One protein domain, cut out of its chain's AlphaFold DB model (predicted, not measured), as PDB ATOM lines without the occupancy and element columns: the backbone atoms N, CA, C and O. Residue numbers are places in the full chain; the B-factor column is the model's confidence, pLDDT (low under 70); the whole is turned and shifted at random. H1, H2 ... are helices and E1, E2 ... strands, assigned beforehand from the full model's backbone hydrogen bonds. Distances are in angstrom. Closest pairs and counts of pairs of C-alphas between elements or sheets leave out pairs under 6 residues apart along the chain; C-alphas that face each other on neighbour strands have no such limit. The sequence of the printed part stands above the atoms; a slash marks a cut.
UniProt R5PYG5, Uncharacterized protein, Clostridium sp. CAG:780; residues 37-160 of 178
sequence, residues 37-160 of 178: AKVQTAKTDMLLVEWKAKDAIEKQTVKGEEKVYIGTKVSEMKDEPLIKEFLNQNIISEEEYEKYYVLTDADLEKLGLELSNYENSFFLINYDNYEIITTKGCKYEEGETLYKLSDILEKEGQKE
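What this domain is: This is residues 37 to 160 of the 178 residues of an uncharacterized protein of Clostridium sp. CAG:780 (UniProt R5PYG5). What is the main picture? A twisted four-strand sheet, E1 to E4, has the long helix H1 along one face and the short helix H2 on the opposite face; H1 meets the sheet with residues 38 to 53, and its later residues run on past it. H4 packs on the first part of H1 and on E3, at the sheet's level. How is it built? The printed part has 124 residues with four named helices and four named strands, in the order H1 H2 E1 H3 E2 E3 E4 H4; the class is mixed, and the sheet, E1 E2 E3 E4, is antiparallel. It is compact, with a radius of gyration of the C-alphas of 14.4 A and spans of 47 by 36 by 25 A.

Where its parts are: Where are the strands? E1 is residues 100 to 103, E2 123 to 126, E3 132 to 141 and E4 144 to 148. E3, 19.9 A long, bends by 96 degrees at residue 135. Where are the helices? H1, residues 37 to 63, is 38.9 A long and begins at C-alpha 37 (105.243, 179.570, 161.763). H2 is residues 81 to 87, H3 105 to 110, and H4, 149 to 160, is 16.9 A long and ends at C-alpha 160 (113.083, 175.985, 148.052).

How they stand to each other: How do the strands pair? E2, E3 and E4 form a meander, each strand the antiparallel neighbour of the one before, with hairpins E2 and E3, and E3 and E4. Within hydrogen-bond range are N 101 and O 125 across E1 and E2, 2.8 A, N 124 and O 133 across E2 and E3, 2.8 A, and N 138 and O 146 across E3 and E4, 2.8 A. Which helices are on the sheet? H1 is over E2 and E3 at a height of 10.3 A, along the strands at 18 degrees to E3 on the local plane; its closest C-alphas to E3 are Val 39 and Cys 138, 6.2 A. H2 is on the opposite face, height 6.7 A, with the C-alphas of Phe 86 and Thr 135 closest to E3 at 5.5 A. How do the other helices stand? H4 touches H1, closest C-alphas Met 46 and Leu 149 at 6.6 A, at a steep tilt of 52 degrees, opposite ways. H3 is close to H1 but not clearly touching, with the C-alphas of Val 49 and Leu 108 7.7 A apart. In H1, H2, H3 and H4 every O i to N i+4 pair is within hydrogen-bond range.

The domain as a whole: How large is it? The two C-alphas farthest apart, those of Gly 64 and Glu 142, are 48.1 A apart. Which links are long? Those from H1 to H2, H2 to E1 and H3 to E2 are long, and the printed part has no cut. Where is confidence low? The mean pLDDT of the printed part is 93.1, and residue 160 is under 70.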
ATOM      1  N   ALA A  37     104.965 180.320 160.539       78.06
ATOM      2  CA  ALA A  37     105.243 179.570 161.763       78.06
ATOM      3  C   ALA A  37     104.143 178.537 162.073       78.06
ATOM      4  O   ALA A  37     104.442 177.435 162.534       78.06
ATOM      5  N   LYS A  38     102.876 178.863 161.785       83.75
ATOM      6  CA  LYS A  38     101.758 177.924 161.949       83.75
ATOM      7  C   LYS A  38     101.832 176.754 160.981       83.75
ATOM      8  O   LYS A  38     101.638 175.627 161.416       83.75
ATOM      9  N   VAL A  39     102.141 177.008 159.709       87.25
ATOM     10  CA  VAL A  39     102.327 175.942 158.709       87.25
ATOM     11  C   VAL A  39     103.455 175.005 159.132       87.25
ATOM     12  O   VAL A  39     103.272 173.794 159.125       87.25
ATOM     13  N   GLN A  40     104.593 175.549 159.572       88.56
ATOM     14  CA  GLN A  40     105.717 174.728 160.036       88.56
ATOM     15  C   GLN A  40     105.377 173.907 161.283       88.56
ATOM     16  O   GLN A  40     105.812 172.761 161.402       88.56
ATOM     17  N   THR A  41     104.591 174.477 162.199       90.81
ATOM     18  CA  THR A  41     104.097 173.750 163.378       90.81
ATOM     19  C   THR A  41     103.174 172.612 162.944       90.81
ATOM     20  O   THR A  41     103.423 171.469 163.306       90.81
ATOM     21  N   ALA A  42     102.195 172.897 162.077       92.94
ATOM     22  CA  ALA A  42     101.279 171.896 161.533       92.94
ATOM     23  C   ALA A  42     102.023 170.758 160.827       92.94
ATOM     24  O   ALA A  42     101.794 169.591 161.127       92.94
ATOM     25  N   LYS A  43     102.986 171.091 159.964       94.19
ATOM     26  CA  LYS A  43     103.871 170.118 159.321       94.19
ATOM     27  C   LYS A  43     104.589 169.237 160.342       94.19
ATOM     28  O   LYS A  43     104.619 168.020 160.186       94.19
ATOM     29  N   THR A  44     105.204 169.847 161.352       95.19
ATOM     30  CA  THR A  44     105.994 169.121 162.357       95.19
ATOM     31  C   THR A  44     105.117 168.161 163.152       95.19
ATOM     32  O   THR A  44     105.486 167.001 163.318       95.19
ATOM     33  N   ASP A  45     103.941 168.615 163.583       96.75
ATOM     34  CA  ASP A  45     102.996 167.785 164.326       96.75
ATOM     35  C   ASP A  45     102.471 166.636 163.452       96.75
ATOM     36  O   ASP A  45     102.455 165.489 163.893       96.75
ATOM     37  N   MET A  46     102.125 166.904 162.186       97.25
ATOM     38  CA  MET A  46     101.685 165.875 161.234       97.25
ATOM     39  C   MET A  46     102.779 164.827 160.972       97.25
ATOM     40  O   MET A  46     102.492 163.635 161.033       97.25
ATOM     41  N   LEU A  47     104.036 165.241 160.767       97.56
ATOM     42  CA  LEU A  47     105.183 164.326 160.634       97.56
ATOM     43  C   LEU A  47     105.401 163.490 161.901       97.56
ATOM     44  O   LEU A  47     105.768 162.316 161.835       97.56
ATOM     45  N   LEU A  48     105.193 164.088 163.074       97.00
ATOM     46  CA  LEU A  48     105.347 163.386 164.340       97.00
ATOM     47  C   LEU A  48     104.251 162.326 164.527       97.00
ATOM     48  O   LEU A  48     104.555 161.210 164.956       97.00
ATOM     49  N   VAL A  49     103.005 162.649 164.162       97.69
ATOM     50  CA  VAL A  49     101.883 161.695 164.136       97.69
ATOM     51  C   VAL A  49     102.172 160.552 163.164       97.69
ATOM     52  O   VAL A  49     102.073 159.389 163.561       97.69
ATOM     53  N   GLU A  50     102.593 160.865 161.933       97.44
ATOM     54  CA  GLU A  50     102.990 159.884 160.915       97.44
ATOM     55  C   GLU A  50     104.034 158.907 161.472       97.44
ATOM     56  O   GLU A  50     103.844 157.686 161.456       97.44
ATOM     57  N   TRP A  51     105.123 159.448 162.026       96.12
ATOM     58  CA  TRP A  51     106.240 158.653 162.520       96.12
ATOM     59  C   TRP A  51     105.842 157.751 163.689       96.12
ATOM     60  O   TRP A  51     106.196 156.572 163.704       96.12
ATOM     61  N   LYS A  52     105.070 158.270 164.653       95.12
ATOM     62  CA  LYS A  52     104.598 157.489 165.807       95.12
ATOM     63  C   LYS A  52     103.624 156.394 165.405       95.12
ATOM     64  O   LYS A  52     103.716 155.280 165.920       95.12
ATOM     65  N   ALA A  53     102.719 156.681 164.474       96.00
ATOM     66  CA  ALA A  53     101.805 155.682 163.944       96.00
ATOM     67  C   ALA A  53     102.557 154.569 163.210       96.00
ATOM     68  O   ALA A  53     102.309 153.390 163.463       96.00
ATOM     69  N   LYS A  54     103.526 154.928 162.364       95.31
ATOM     70  CA  LYS A  54     104.382 153.964 161.669       95.31
ATOM     71  C   LYS A  54     105.187 153.103 162.640       95.31
ATOM     72  O   LYS A  54     105.130 151.879 162.549       95.31
ATOM     73  N   ASP A  55     105.852 153.717 163.614       94.38
ATOM     74  CA  ASP A  55     106.608 153.018 164.660       94.38
ATOM     75  C   ASP A  55     105.716 152.056 165.468       94.38
ATOM     76  O   ASP A  55     106.111 150.924 165.754       94.38
ATOM     77  N   ALA A  56     104.475 152.449 165.781       93.56
ATOM     78  CA  ALA A  56     103.521 151.589 166.480       93.56
ATOM     79  C   ALA A  56     103.154 150.330 165.673       93.56
ATOM     80  O   ALA A  56     103.126 149.231 166.236       93.56
ATOM     81  N   ILE A  57     102.905 150.462 164.365       93.88
ATOM     82  CA  ILE A  57     102.579 149.326 163.485       93.88
ATOM     83  C   ILE A  57     103.811 148.450 163.218       93.88
ATOM     84  O   ILE A  57     103.715 147.217 163.202       93.88
ATOM     85  N   GLU A  58     104.987 149.055 163.049       92.06
ATOM     86  CA  GLU A  58     106.249 148.332 162.864       92.06
ATOM     87  C   GLU A  58     106.607 147.504 164.104       92.06
ATOM     88  O   GLU A  58     106.949 146.328 163.975       92.06
ATOM     89  N   LYS A  59     106.439 148.052 165.314       91.69
ATOM     90  CA  LYS A  59     106.661 147.320 166.573       91.69
ATOM     91  C   LYS A  59     105.777 146.084 166.706       91.69
ATOM     92  O   LYS A  59     106.275 145.040 167.123       91.69
ATOM     93  N   GLN A  60     104.498 146.187 166.350       90.19
ATOM     94  CA  GLN A  60     103.579 145.041 166.336       90.19
ATOM     95  C   GLN A  60     104.036 143.994 165.313       90.19
ATOM     96  O   GLN A  60     104.162 142.811 165.631       90.19
ATOM     97  N   THR A  61     104.405 144.446 164.110       88.94
ATOM     98  CA  THR A  61     104.884 143.575 163.025       88.94
ATOM     99  C   THR A  61     106.146 142.804 163.432       88.94
ATOM    100  O   THR A  61     106.229 141.598 163.214       88.94
ATOM    101  N   VAL A  62     107.115 143.466 164.075       91.25
ATOM    102  CA  VAL A  62     108.362 142.838 164.558       91.25
ATOM    103  C   VAL A  62     108.097 141.811 165.662       91.25
ATOM    104  O   VAL A  62     108.787 140.795 165.733       91.25
ATOM    105  N   LYS A  63     107.086 142.039 166.505       90.50
ATOM    106  CA  LYS A  63     106.657 141.082 167.535       90.50
ATOM    107  C   LYS A  63     105.831 139.916 166.980       90.50
ATOM    108  O   LYS A  63     105.541 138.985 167.727       90.50
ATOM    109  N   GLY A  64     105.475 139.948 165.693       85.56
ATOM    110  CA  GLY A  64     104.584 138.967 165.071       85.56
ATOM    111  C   GLY A  64     103.127 139.098 165.525       85.56
ATOM    112  O   GLY A  64     102.375 138.131 165.437       85.56
ATOM    113  N   GLU A  65     102.744 140.266 166.042       88.69
ATOM    114  CA  GLU A  65     101.377 140.578 166.457       88.69
ATOM    115  C   GLU A  65     100.518 140.943 165.232       88.69
ATOM    116  O   GLU A  65     101.021 141.427 164.212       88.69
ATOM    117  N   GLU A  66      99.207 140.705 165.323       87.75
ATOM    118  CA  GLU A  66      98.260 141.200 164.324       87.75
ATOM    119  C   GLU A  66      98.232 142.732 164.358       87.75
ATOM    120  O   GLU A  66      98.251 143.333 165.431       87.75
ATOM    121  N   LYS A  67      98.204 143.368 163.180       88.75
ATOM    122  CA  LYS A  67      98.212 144.829 163.075       88.75
ATOM    123  C   LYS A  67      96.904 145.397 163.613       88.75
ATOM    124  O   LYS A  67      95.854 145.243 162.996       88.75
ATOM    125  N   VAL A  68      96.999 146.115 164.720       91.81
ATOM    126  CA  VAL A  68      95.918 146.906 165.297       91.81
ATOM    127  C   VAL A  68      96.143 148.368 164.937       91.81
ATOM    128  O   VAL A  68      97.104 148.999 165.390       91.81
ATOM    129  N   TYR A  69      95.246 148.898 164.110       95.38
ATOM    130  CA  TYR A  69      95.202 150.313 163.754       95.38
ATOM    131  C   TYR A  69      94.548 151.126 164.872       95.38
ATOM    132  O   TYR A  69      93.556 150.699 165.464       95.38
ATOM    133  N   ILE A  70      95.130 152.283 165.182       96.25
ATOM    134  CA  ILE A  70      94.653 153.180 166.234       96.25
ATOM    135  C   ILE A  70      93.746 154.247 165.604       96.25
ATOM    136  O   ILE A  70      94.029 154.748 164.520       96.25
ATOM    137  N   GLY A  71      92.662 154.595 166.296       97.00
ATOM    138  CA  GLY A  71      91.646 155.532 165.816       97.00
ATOM    139  C   GLY A  71      90.365 154.843 165.352       97.00
ATOM    140  O   GLY A  71      90.225 153.622 165.422       97.00
ATOM    141  N   THR A  72      89.415 155.650 164.887       97.81
ATOM    142  CA  THR A  72      88.099 155.194 164.406       97.81
ATOM    143  C   THR A  72      87.951 155.540 162.934       97.81
ATOM    144  O   THR A  72      88.313 156.642 162.534       97.81
ATOM    145  N   LYS A  73      87.429 154.636 162.102       97.56
ATOM    146  CA  LYS A  73      87.298 154.910 160.665       97.56
ATOM    147  C   LYS A  73      86.426 156.133 160.397       97.56
ATOM    148  O   LYS A  73      85.383 156.319 161.023       97.56
ATOM    149  N   VAL A  74      86.798 156.923 159.390       97.50
ATOM    150  CA  VAL A  74      85.984 158.062 158.929       97.50
ATOM    151  C   VAL A  74      84.589 157.596 158.508       97.50
ATOM    152  O   VAL A  74      83.604 158.283 158.775       97.50
ATOM    153  N   SER A  75      84.476 156.401 157.920       96.44
ATOM    154  CA  SER A  75      83.188 155.815 157.547       96.44
ATOM    155  C   SER A  75      82.241 155.542 158.723       96.44
ATOM    156  O   SER A  75      81.026 155.550 158.525       96.44
ATOM    157  N   GLU A  76      82.776 155.368 159.931       96.94
ATOM    158  CA  GLU A  76      82.026 155.149 161.174       96.94
ATOM    159  C   GLU A  76      81.704 156.467 161.901       96.94
ATOM    160  O   GLU A  76      80.797 156.511 162.729       96.94
ATOM    161  N   MET A  77      82.405 157.557 161.564       95.38
ATOM    162  CA  MET A  77      82.241 158.883 162.175       95.38
ATOM    163  C   MET A  77      81.592 159.921 161.247       95.38
ATOM    164  O   MET A  77      81.613 161.109 161.555       95.38
ATOM    165  N   LYS A  78      80.976 159.508 160.131       93.44
ATOM    166  CA  LYS A  78      80.382 160.426 159.130       93.44
ATOM    167  C   LYS A  78      79.344 161.401 159.702       93.44
ATOM    168  O   LYS A  78      79.149 162.479 159.146       93.44
ATOM    169  N   ASP A  79      78.663 161.009 160.777       93.00
ATOM    170  CA  ASP A  79      77.631 161.817 161.433       93.00
ATOM    171  C   ASP A  79      78.191 162.777 162.496       93.00
ATOM    172  O   ASP A  79      77.468 163.654 162.975       93.00
ATOM    173  N   GLU A  80      79.469 162.640 162.864       94.69
ATOM    174  CA  GLU A  80      80.135 163.557 163.785       94.69
ATOM    175  C   GLU A  80      80.267 164.945 163.118       94.69
ATOM    176  O   GLU A  80      80.655 165.020 161.951       94.69
ATOM    177  N   PRO A  81      79.898 166.055 163.793       94.81
ATOM    178  CA  PRO A  81      79.791 167.361 163.143       94.81
ATOM    179  C   PRO A  81      81.067 167.862 162.454       94.81
ATOM    180  O   PRO A  81      80.967 168.391 161.345       94.81
ATOM    181  N   LEU A  82      82.241 167.691 163.072       94.44
ATOM    182  CA  LEU A  82      83.517 168.148 162.514       94.44
ATOM    183  C   LEU A  82      83.936 167.285 161.321       94.44
ATOM    184  O   LEU A  82      84.386 167.816 160.304       94.44
ATOM    185  N   ILE A  83      83.750 165.966 161.412       96.88
ATOM    186  CA  ILE A  83      84.000 165.049 160.295       96.88
ATOM    187  C   ILE A  83      83.047 165.355 159.144       96.88
ATOM    188  O   ILE A  83      83.491 165.509 158.012       96.88
ATOM    189  N   LYS A  84      81.752 165.531 159.413       95.88
ATOM    190  CA  LYS A  84      80.761 165.881 158.391       95.88
ATOM    191  C   LYS A  84      81.107 167.185 157.677       95.88
ATOM    192  O   LYS A  84      80.996 167.258 156.454       95.88
ATOM    193  N   GLU A  85      81.513 168.215 158.419       95.31
ATOM    194  CA  GLU A  85      81.951 169.488 157.843       95.31
ATOM    195  C   GLU A  85      83.176 169.306 156.941       95.31
ATOM    196  O   GLU A  85      83.177 169.809 155.818       95.31
ATOM    197  N   PHE A  86      84.171 168.537 157.385       96.06
ATOM    198  CA  PHE A  86      85.349 168.196 156.588       96.06
ATOM    199  C   PHE A  86      84.995 167.424 155.308       96.06
ATOM    200  O   PHE A  86      85.460 167.776 154.225       96.06
ATOM    201  N   LEU A  87      84.127 166.414 155.398       96.00
ATOM    202  CA  LEU A  87      83.723 165.607 154.245       96.00
ATOM    203  C   LEU A  87      83.018 166.442 153.164       96.00
ATOM    204  O   LEU A  87      83.243 166.221 151.976       96.00
ATOM    205  N   ASN A  88      82.245 167.461 153.557       94.88
ATOM    206  CA  ASN A  88      81.592 168.379 152.614       94.88
ATOM    207  C   ASN A  88      82.583 169.224 151.790       94.88
ATOM    208  O   ASN A  88      82.200 169.782 150.761       94.88
ATOM    209  N   GLN A  89      83.844 169.329 152.221       93.06
ATOM    210  CA  GLN A  89      84.890 170.049 151.493       93.06
ATOM    211  C   GLN A  89      85.477 169.226 150.333       93.06
ATOM    212  O   GLN A  89      86.203 169.780 149.513       93.06
ATOM    213  N   ASN A  90      85.144 167.931 150.228       94.00
ATOM    214  CA  ASN A  90      85.615 167.017 149.177       94.00
ATOM    215  C   ASN A  90      87.154 166.896 149.086       94.00
ATOM    216  O   ASN A  90      87.702 166.731 147.997       94.00
ATOM    217  N   ILE A  91      87.857 166.967 150.224       94.44
ATOM    218  CA  ILE A  91      89.325 166.785 150.300       94.44
ATOM    219  C   ILE A  91      89.740 165.324 150.039       94.44
ATOM    220  O   ILE A  91      90.820 165.058 149.498       94.44
ATOM    221  N   ILE A  92      88.873 164.388 150.429       95.44
ATOM    222  CA  ILE A  92      88.971 162.948 150.166       95.44
ATOM    223  C   ILE A  92      87.662 162.463 149.537       95.44
ATOM    224  O   ILE A  92      86.590 162.998 149.847       95.44
ATOM    225  N   SER A  93      87.734 161.465 148.659       94.31
ATOM    226  CA  SER A  93      86.541 160.871 148.042       94.31
ATOM    227  C   SER A  93      85.871 159.847 148.970       94.31
ATOM    228  O   SER A  93      86.475 159.335 149.910       94.31
ATOM    229  N   GLU A  94      84.595 159.529 148.724       93.31
ATOM    230  CA  GLU A  94      83.829 158.596 149.573       93.31
ATOM    231  C   GLU A  94      84.441 157.185 149.637       93.31
ATOM    232  O   GLU A  94      84.390 156.523 150.673       93.31
ATOM    233  N   GLU A  95      85.091 156.742 148.560       93.25
ATOM    234  CA  GLU A  95      85.824 155.469 148.508       93.25
ATOM    235  C   GLU A  95      87.057 155.439 149.433       93.25
ATOM    236  O   GLU A  95      87.567 154.368 149.766       93.25
ATOM    237  N   GLU A  96      87.544 156.607 149.860       95.19
ATOM    238  CA  GLU A  96      88.663 156.735 150.788       95.19
ATOM    239  C   GLU A  96      88.216 156.742 152.255       95.19
ATOM    240  O   GLU A  96      89.054 156.571 153.137       95.19
ATOM    241  N   TYR A  97      86.919 156.866 152.559       95.31
ATOM    242  CA  TYR A  97      86.438 156.961 153.946       95.31
ATOM    243  C   TYR A  97      86.762 155.719 154.789       95.31
ATOM    244  O   TYR A  97      86.908 155.813 156.003       95.31
ATOM    245  N   GLU A  98      86.890 154.557 154.150       96.25
ATOM    246  CA  GLU A  98      87.294 153.306 154.804       96.25
ATOM    247  C   GLU A  98      88.804 153.213 155.067       96.25
ATOM    248  O   GLU A  98      89.238 152.370 155.854       96.25
ATOM    249  N   LYS A  99      89.604 154.050 154.395       96.75
ATOM    250  CA  LYS A  99      91.071 154.046 154.472       96.75
ATOM    251  C   LYS A  99      91.598 154.968 155.565       96.75
ATOM    252  O   LYS A  99      92.665 154.708 156.114       96.75
ATOM    253  N   TYR A 100      90.861 156.034 155.879       98.19
ATOM    254  CA  TYR A 100      91.254 157.015 156.887       98.19
ATOM    255  C   TYR A 100      90.653 156.712 158.262       98.19
ATOM    256  O   TYR A 100      89.471 156.387 158.392       98.19
ATOM    257  N   TYR A 101      91.472 156.901 159.293       98.38
ATOM    258  CA  TYR A 101      91.122 156.771 160.702       98.38
ATOM    259  C   TYR A 101      91.249 158.132 161.379       98.38
ATOM    260  O   TYR A 101      92.283 158.786 161.272       98.38
ATOM    261  N   VAL A 102      90.198 158.549 162.074       98.25
ATOM    262  CA  VAL A 102      90.144 159.727 162.937       98.25
ATOM    263  C   VAL A 102      90.858 159.411 164.247       98.25
ATOM    264  O   VAL A 102      90.533 158.425 164.916       98.25
ATOM    265  N   LEU A 103      91.816 160.258 164.616       98.06
ATOM    266  CA  LEU A 103      92.584 160.148 165.851       98.06
ATOM    267  C   LEU A 103      92.053 161.136 166.891       98.06
ATOM    268  O   LEU A 103      92.228 162.349 166.770       98.06
ATOM    269  N   THR A 104      91.426 160.616 167.943       97.06
ATOM    270  CA  THR A 104      91.067 161.423 169.118       97.06
ATOM    271  C   THR A 104      92.299 161.713 169.978       97.06
ATOM    272  O   THR A 104      93.329 161.059 169.828       97.06
ATOM    273  N   ASP A 105      92.210 162.638 170.934       96.62
ATOM    274  CA  ASP A 105      93.332 162.917 171.849       96.62
ATOM    275  C   ASP A 105      93.777 161.668 172.625       96.62
ATOM    276  O   ASP A 105      94.970 161.430 172.798       96.62
ATOM    277  N   ALA A 106      92.828 160.810 173.010       96.69
ATOM    278  CA  ALA A 106      93.131 159.537 173.656       96.69
ATOM    279  C   ALA A 106      93.885 158.573 172.724       96.69
ATOM    280  O   ALA A 106      94.671 157.748 173.179       96.69
ATOM    281  N   ASP A 107      93.650 158.650 171.416       97.38
ATOM    282  CA  ASP A 107      94.360 157.840 170.425       97.38
ATOM    283  C   ASP A 107      95.773 158.375 170.165       97.38
ATOM    284  O   ASP A 107      96.710 157.585 170.042       97.38
ATOM    285  N   LEU A 108      95.953 159.700 170.176       97.00
ATOM    286  CA  LEU A 108      97.276 160.331 170.143       97.00
ATOM    287  C   LEU A 108      98.102 159.942 171.381       97.00
ATOM    288  O   LEU A 108      99.266 159.556 171.260       97.00
ATOM    289  N   GLU A 109      97.484 159.934 172.563       96.00
ATOM    290  CA  GLU A 109      98.126 159.471 173.797       96.00
ATOM    291  C   GLU A 109      98.518 157.984 173.712       96.00
ATOM    292  O   GLU A 109      99.641 157.621 174.066       96.00
ATOM    293  N   LYS A 110      97.651 157.115 173.162       94.69
ATOM    294  CA  LYS A 110      97.982 155.695 172.909       94.69
ATOM    295  C   LYS A 110      99.163 155.525 171.951       94.69
ATOM    296  O   LYS A 110      99.931 154.576 172.099       94.69
ATOM    297  N   LEU A 111      99.324 156.434 170.988       93.94
ATOM    298  CA  LEU A 111     100.489 156.495 170.097       93.94
ATOM    299  C   LEU A 111     101.753 157.025 170.800       93.94
ATOM    300  O   LEU A 111     102.844 157.006 170.225       93.94
ATOM    301  N   GLY A 112     101.642 157.473 172.052       91.81
ATOM    302  CA  GLY A 112     102.738 158.053 172.821       91.81
ATOM    303  C   GLY A 112     103.133 159.435 172.310       91.81
ATOM    304  O   GLY A 112     104.331 159.742 172.252       91.81
ATOM    305  N   LEU A 113     102.147 160.218 171.864       93.06
ATOM    306  CA  LEU A 113     102.290 161.624 171.504       93.06
ATOM    307  C   LEU A 113     101.933 162.509 172.702       93.06
ATOM    308  O   LEU A 113     100.939 162.277 173.381       93.06
ATOM    309  N   GLU A 114     102.725 163.558 172.920       91.31
ATOM    310  CA  GLU A 114     102.473 164.597 173.935       91.31
ATOM    311  C   GLU A 114     101.773 165.827 173.325       91.31
ATOM    312  O   GLU A 114     101.939 166.951 173.795       91.31
ATOM    313  N   LEU A 115     101.023 165.628 172.237       92.38
ATOM    314  CA  LEU A 115     100.248 166.667 171.562       92.38
ATOM    315  C   LEU A 115      98.768 166.288 171.540       92.38
ATOM    316  O   LEU A 115      98.421 165.108 171.529       92.38
ATOM    317  N   SER A 116      97.908 167.301 171.510       94.44
ATOM    318  CA  SER A 116      96.467 167.154 171.318       94.44
ATOM    319  C   SER A 116      96.072 167.575 169.909       94.44
ATOM    320  O   SER A 116      96.803 168.298 169.224       94.44
ATOM    321  N   ASN A 117      94.873 167.190 169.497       95.31
ATOM    322  CA  ASN A 117      94.255 167.770 168.322       95.31
ATOM    323  C   ASN A 117      94.130 169.296 168.459       95.31
ATOM    324  O   ASN A 117      93.979 169.845 169.558       95.31
ATOM    325  N   TYR A 118      94.177 169.996 167.324       93.25
ATOM    326  CA  TYR A 118      93.903 171.428 167.303       93.25
ATOM    327  C   TYR A 118      92.434 171.709 167.611       93.25
ATOM    328  O   TYR A 118      91.549 170.897 167.351       93.25
ATOM    329  N   GLU A 119      92.158 172.917 168.096       91.81
ATOM    330  CA  GLU A 119      90.792 173.358 168.370       91.81
ATOM    331  C   GLU A 119      89.892 173.213 167.130       91.81
ATOM    332  O   GLU A 119      90.161 173.815 166.077       91.81
ATOM    333  N   ASN A 120      88.800 172.456 167.297       93.12
ATOM    334  CA  ASN A 120      87.832 172.098 166.256       93.12
ATOM    335  C   ASN A 120      88.482 171.410 165.047       93.12
ATOM    336  O   ASN A 120      88.159 171.713 163.901       93.12
ATOM    337  N   SER A 121      89.445 170.525 165.298       95.38
ATOM    338  CA  SER A 121      90.116 169.735 164.274       95.38
ATOM    339  C   SER A 121      90.361 168.319 164.775       95.38
ATOM    340  O   SER A 121      90.494 168.105 165.973       95.38
ATOM    341  N   PHE A 122      90.512 167.380 163.849       97.50
ATOM    342  CA  PHE A 122      91.097 166.069 164.102       97.50
ATOM    343  C   PHE A 122      92.278 165.826 163.164       97.50
ATOM    344  O   PHE A 122      92.295 166.350 162.045       97.50
ATOM    345  N   PHE A 123      93.235 165.018 163.613       98.00
ATOM    346  CA  PHE A 123      94.170 164.325 162.735       98.00
ATOM    347  C   PHE A 123      93.506 163.067 162.177       98.00
ATOM    348  O   PHE A 123      92.890 162.290 162.907       98.00
ATOM    349  N   LEU A 124      93.644 162.867 160.875       98.38
ATOM    350  CA  LEU A 124      93.240 161.664 160.166       98.38
ATOM    351  C   LEU A 124      94.493 160.994 159.615       98.38
ATOM    352  O   LEU A 124      95.367 161.680 159.089       98.38
ATOM    353  N   ILE A 125      94.554 159.669 159.693       98.38
ATOM    354  CA  ILE A 125      95.655 158.871 159.149       98.38
ATOM    355  C   ILE A 125      95.136 157.794 158.206       98.38
ATOM    356  O   ILE A 125      94.184 157.084 158.528       98.38
ATOM    357  N   ASN A 126      95.789 157.639 157.058       97.94
ATOM    358  CA  ASN A 126      95.635 156.467 156.206       97.94
ATOM    359  C   ASN A 126      96.788 155.491 156.463       97.94
ATOM    360  O   ASN A 126      97.932 155.782 156.139       97.94
ATOM    361  N   TYR A 127      96.508 154.320 157.032       96.06
ATOM    362  CA  TYR A 127      97.550 153.347 157.381       96.06
ATOM    363  C   TYR A 127      98.158 152.591 156.185       96.06
ATOM    364  O   TYR A 127      99.167 151.905 156.363       96.06
ATOM    365  N   ASP A 128      97.590 152.711 154.979       94.94
ATOM    366  CA  ASP A 128      98.144 152.087 153.770       94.94
ATOM    367  C   ASP A 128      99.375 152.848 153.259       94.94
ATOM    368  O   ASP A 128     100.336 152.240 152.784       94.94
ATOM    369  N   ASN A 129      99.348 154.182 153.349       96.06
ATOM    370  CA  ASN A 129     100.389 155.068 152.820       96.06
ATOM    371  C   ASN A 129     100.941 156.075 153.842       96.06
ATOM    372  O   ASN A 129     101.843 156.831 153.498       96.06
ATOM    373  N   TYR A 130     100.431 156.061 155.073       96.50
ATOM    374  CA  TYR A 130     100.753 156.983 156.163       96.50
ATOM    375  C   TYR A 130     100.454 158.463 155.876       96.50
ATOM    376  O   TYR A 130     100.967 159.338 156.564       96.50
ATOM    377  N   GLU A 131      99.576 158.765 154.914       98.12
ATOM    378  CA  GLU A 131      99.131 160.142 154.687       98.12
ATOM    379  C   GLU A 131      98.389 160.681 155.916       98.12
ATOM    380  O   GLU A 131      97.517 160.001 156.474       98.12
ATOM    381  N   ILE A 132      98.709 161.921 156.293       98.25
ATOM    382  CA  ILE A 132      98.091 162.623 157.418       98.25
ATOM    383  C   ILE A 132      97.262 163.788 156.896       98.25
ATOM    384  O   ILE A 132      97.712 164.572 156.063       98.25
ATOM    385  N   ILE A 133      96.053 163.936 157.432       98.19
ATOM    386  CA  ILE A 133      95.155 165.049 157.124       98.19
ATOM    387  C   ILE A 133      94.736 165.742 158.415       98.19
ATOM    388  O   ILE A 133      94.460 165.087 159.416       98.19
ATOM    389  N   THR A 134      94.638 167.069 158.393       97.12
ATOM    390  CA  THR A 134      93.957 167.831 159.451       97.12
ATOM    391  C   THR A 134      92.589 168.289 158.960       97.12
ATOM    392  O   THR A 134      92.493 168.884 157.891       97.12
ATOM    393  N   THR A 135      91.514 168.045 159.716       96.25
ATOM    394  CA  THR A 135      90.150 168.383 159.246       96.25
ATOM    395  C   THR A 135      89.911 169.882 159.077       96.25
ATOM    396  O   THR A 135      89.118 170.291 158.232       96.25
ATOM    397  N   LYS A 136      90.609 170.714 159.857       93.81
ATOM    398  CA  LYS A 136      90.548 172.179 159.758       93.81
ATOM    399  C   LYS A 136      91.435 172.747 158.645       93.81
ATOM    400  O   LYS A 136      91.211 173.875 158.210       93.81
ATOM    401  N   GLY A 137      92.444 171.987 158.223       92.06
ATOM    402  CA  GLY A 137      93.509 172.465 157.354       92.06
ATOM    403  C   GLY A 137      94.367 173.563 157.990       92.06
ATOM    404  O   GLY A 137      94.109 174.079 159.083       92.06
ATOM    405  N   CYS A 138      95.415 173.944 157.274       89.88
ATOM    406  CA  CYS A 138      96.343 175.001 157.641       89.88
ATOM    407  C   CYS A 138      96.410 176.050 156.526       89.88
ATOM    408  O   CYS A 138      96.515 175.732 155.341       89.88
ATOM    409  N   LYS A 139      96.310 177.330 156.900       88.88
ATOM    410  CA  LYS A 139      96.412 178.440 155.946       88.88
ATOM    411  C   LYS A 139      97.863 178.580 155.506       88.88
ATOM    412  O   LYS A 139      98.720 178.849 156.341       88.88
ATOM    413  N   TYR A 140      98.114 178.408 154.214       83.69
ATOM    414  CA  TYR A 140      99.458 178.468 153.650       83.69
ATOM    415  C   TYR A 140      99.771 179.856 153.092       83.69
ATOM    416  O   TYR A 140     100.758 180.484 153.477       83.69
ATOM    417  N   GLU A 141      98.886 180.358 152.234       81.19
ATOM    418  CA  GLU A 141      98.941 181.686 151.625       81.19
ATOM    419  C   GLU A 141      97.540 182.309 151.592       81.19
ATOM    420  O   GLU A 141      96.553 181.713 152.037       81.19
ATOM    421  N   GLU A 142      97.436 183.550 151.120       76.25
ATOM    422  CA  GLU A 142      96.149 184.232 151.029       76.25
ATOM    423  C   GLU A 142      95.198 183.463 150.098       76.25
ATOM    424  O   GLU A 142      95.422 183.356 148.898       76.25
ATOM    425  N   GLY A 143      94.131 182.906 150.677       78.88
ATOM    426  CA  GLY A 143      93.139 182.109 149.950       78.88
ATOM    427  C   GLY A 143      93.494 180.629 149.771       78.88
ATOM    428  O   GLY A 143      92.645 179.882 149.290       78.88
ATOM    429  N   GLU A 144      94.678 180.180 150.198       88.38
ATOM    430  CA  GLU A 144      95.107 178.781 150.080       88.38
ATOM    431  C   GLU A 144      95.148 178.095 151.452       88.38
ATOM    432  O   GLU A 144      95.836 178.533 152.378       88.38
ATOM    433  N   THR A 145      94.394 177.001 151.587       92.19
ATOM    434  CA  THR A 145      94.387 176.140 152.778       92.19
ATOM    435  C   THR A 145      94.804 174.737 152.366       92.19
ATOM    436  O   THR A 145      94.199 174.160 151.465       92.19
ATOM    437  N   LEU A 146      95.832 174.206 153.020       94.19
ATOM    438  CA  LEU A 146      96.358 172.866 152.784       94.19
ATOM    439  C   LEU A 146      95.883 171.934 153.895       94.19
ATOM    440  O   LEU A 146      95.866 172.315 155.065       94.19
ATOM    441  N   TYR A 147      95.502 170.716 153.530       96.19
ATOM    442  CA  TYR A 147      94.924 169.752 154.469       96.19
ATOM    443  C   TYR A 147      95.813 168.528 154.652       96.19
ATOM    444  O   TYR A 147      95.903 168.017 155.770       96.19
ATOM    445  N   LYS A 148      96.452 168.073 153.567       97.31
ATOM    446  CA  LYS A 148      97.290 166.872 153.518       97.31
ATOM    447  C   LYS A 148      98.743 167.216 153.820       97.31
ATOM    448  O   LYS A 148      99.216 168.293 153.454       97.31
ATOM    449  N   LEU A 149      99.455 166.294 154.459       97.12
ATOM    450  CA  LEU A 149     100.879 166.459 154.734       97.12
ATOM    451  C   LEU A 149     101.675 166.506 153.426       97.12
ATOM    452  O   LEU A 149     102.542 167.366 153.275       97.12
ATOM    453  N   SER A 150     101.347 165.639 152.468       96.50
ATOM    454  CA  SER A 150     101.970 165.635 151.137       96.50
ATOM    455  C   SER A 150     101.871 166.984 150.422       96.50
ATOM    456  O   SER A 150     102.891 167.479 149.947       96.50
ATOM    457  N   ASP A 151     100.695 167.618 150.424       95.19
ATOM    458  CA  ASP A 151     100.494 168.937 149.808       95.19
ATOM    459  C   ASP A 151     101.405 170.002 150.450       95.19
ATOM    460  O   ASP A 151     101.997 170.834 149.757       95.19
ATOM    461  N   ILE A 152     101.551 169.973 151.782       93.94
ATOM    462  CA  ILE A 152     102.436 170.889 152.519       93.94
ATOM    463  C   ILE A 152     103.899 170.649 152.126       93.94
ATOM    464  O   ILE A 152     104.626 171.604 151.846       93.94
ATOM    465  N   LEU A 153     104.329 169.384 152.081       92.94
ATOM    466  CA  LEU A 153     105.698 169.015 151.710       92.94
ATOM    467  C   LEU A 153     106.027 169.411 150.265       92.94
ATOM    468  O   LEU A 153     107.108 169.946 150.012       92.94
ATOM    469  N   GLU A 154     105.101 169.196 149.330       92.31
ATOM    470  CA  GLU A 154     105.277 169.570 147.926       92.31
ATOM    471  C   GLU A 154     105.437 171.088 147.774       92.31
ATOM    472  O   GLU A 154     106.376 171.569 147.131       92.31
ATOM    473  N   LYS A 155     104.553 171.861 148.414       88.25
ATOM    474  CA  LYS A 155     104.565 173.327 148.347       88.25
ATOM    475  C   LYS A 155     105.817 173.938 148.968       88.25
ATOM    476  O   LYS A 155     106.285 174.975 148.490       88.25
ATOM    477  N   GLU A 156     106.362 173.335 150.019       81.31
ATOM    478  CA  GLU A 156     107.631 173.776 150.599       81.31
ATOM    479  C   GLU A 156     108.825 173.425 149.705       81.31
ATOM    480  O   GLU A 156     109.660 174.298 149.461       81.31
ATOM    481  N   GLY A 157     108.867 172.213 149.141       78.00
ATOM    482  CA  GLY A 157     109.917 171.814 148.198       78.00
ATOM    483  C   GLY A 157     109.980 172.724 146.964       78.00
ATOM    484  O   GLY A 157     111.058 173.147 146.549       78.00
ATOM    485  N   GLN A 158     108.822 173.126 146.427       73.75
ATOM    486  CA  GLN A 158     108.743 174.099 145.329       73.75
ATOM    487  C   GLN A 158     109.268 175.490 145.734       73.75
ATOM    488  O   GLN A 158     109.969 176.140 144.956       73.75
ATOM    489  N   LYS A 159     108.979 175.960 146.958       71.19
ATOM    490  CA  LYS A 159     109.505 177.247 147.457       71.19
ATOM    491  C   LYS A 159     111.025 177.249 147.603       71.19
ATOM    492  O   LYS A 159     111.632 178.309 147.441       71.19
ATOM    493  N   GLU A 160     111.627 176.119 147.952       68.06
ATOM    494  CA  GLU A 160     113.083 175.985 148.052       68.06
ATOM    495  C   GLU A 160     113.734 176.008 146.664       68.06
ATOM    496  O   GLU A 160     114.615 176.839 146.443       68.06
TER     497      GLU A 160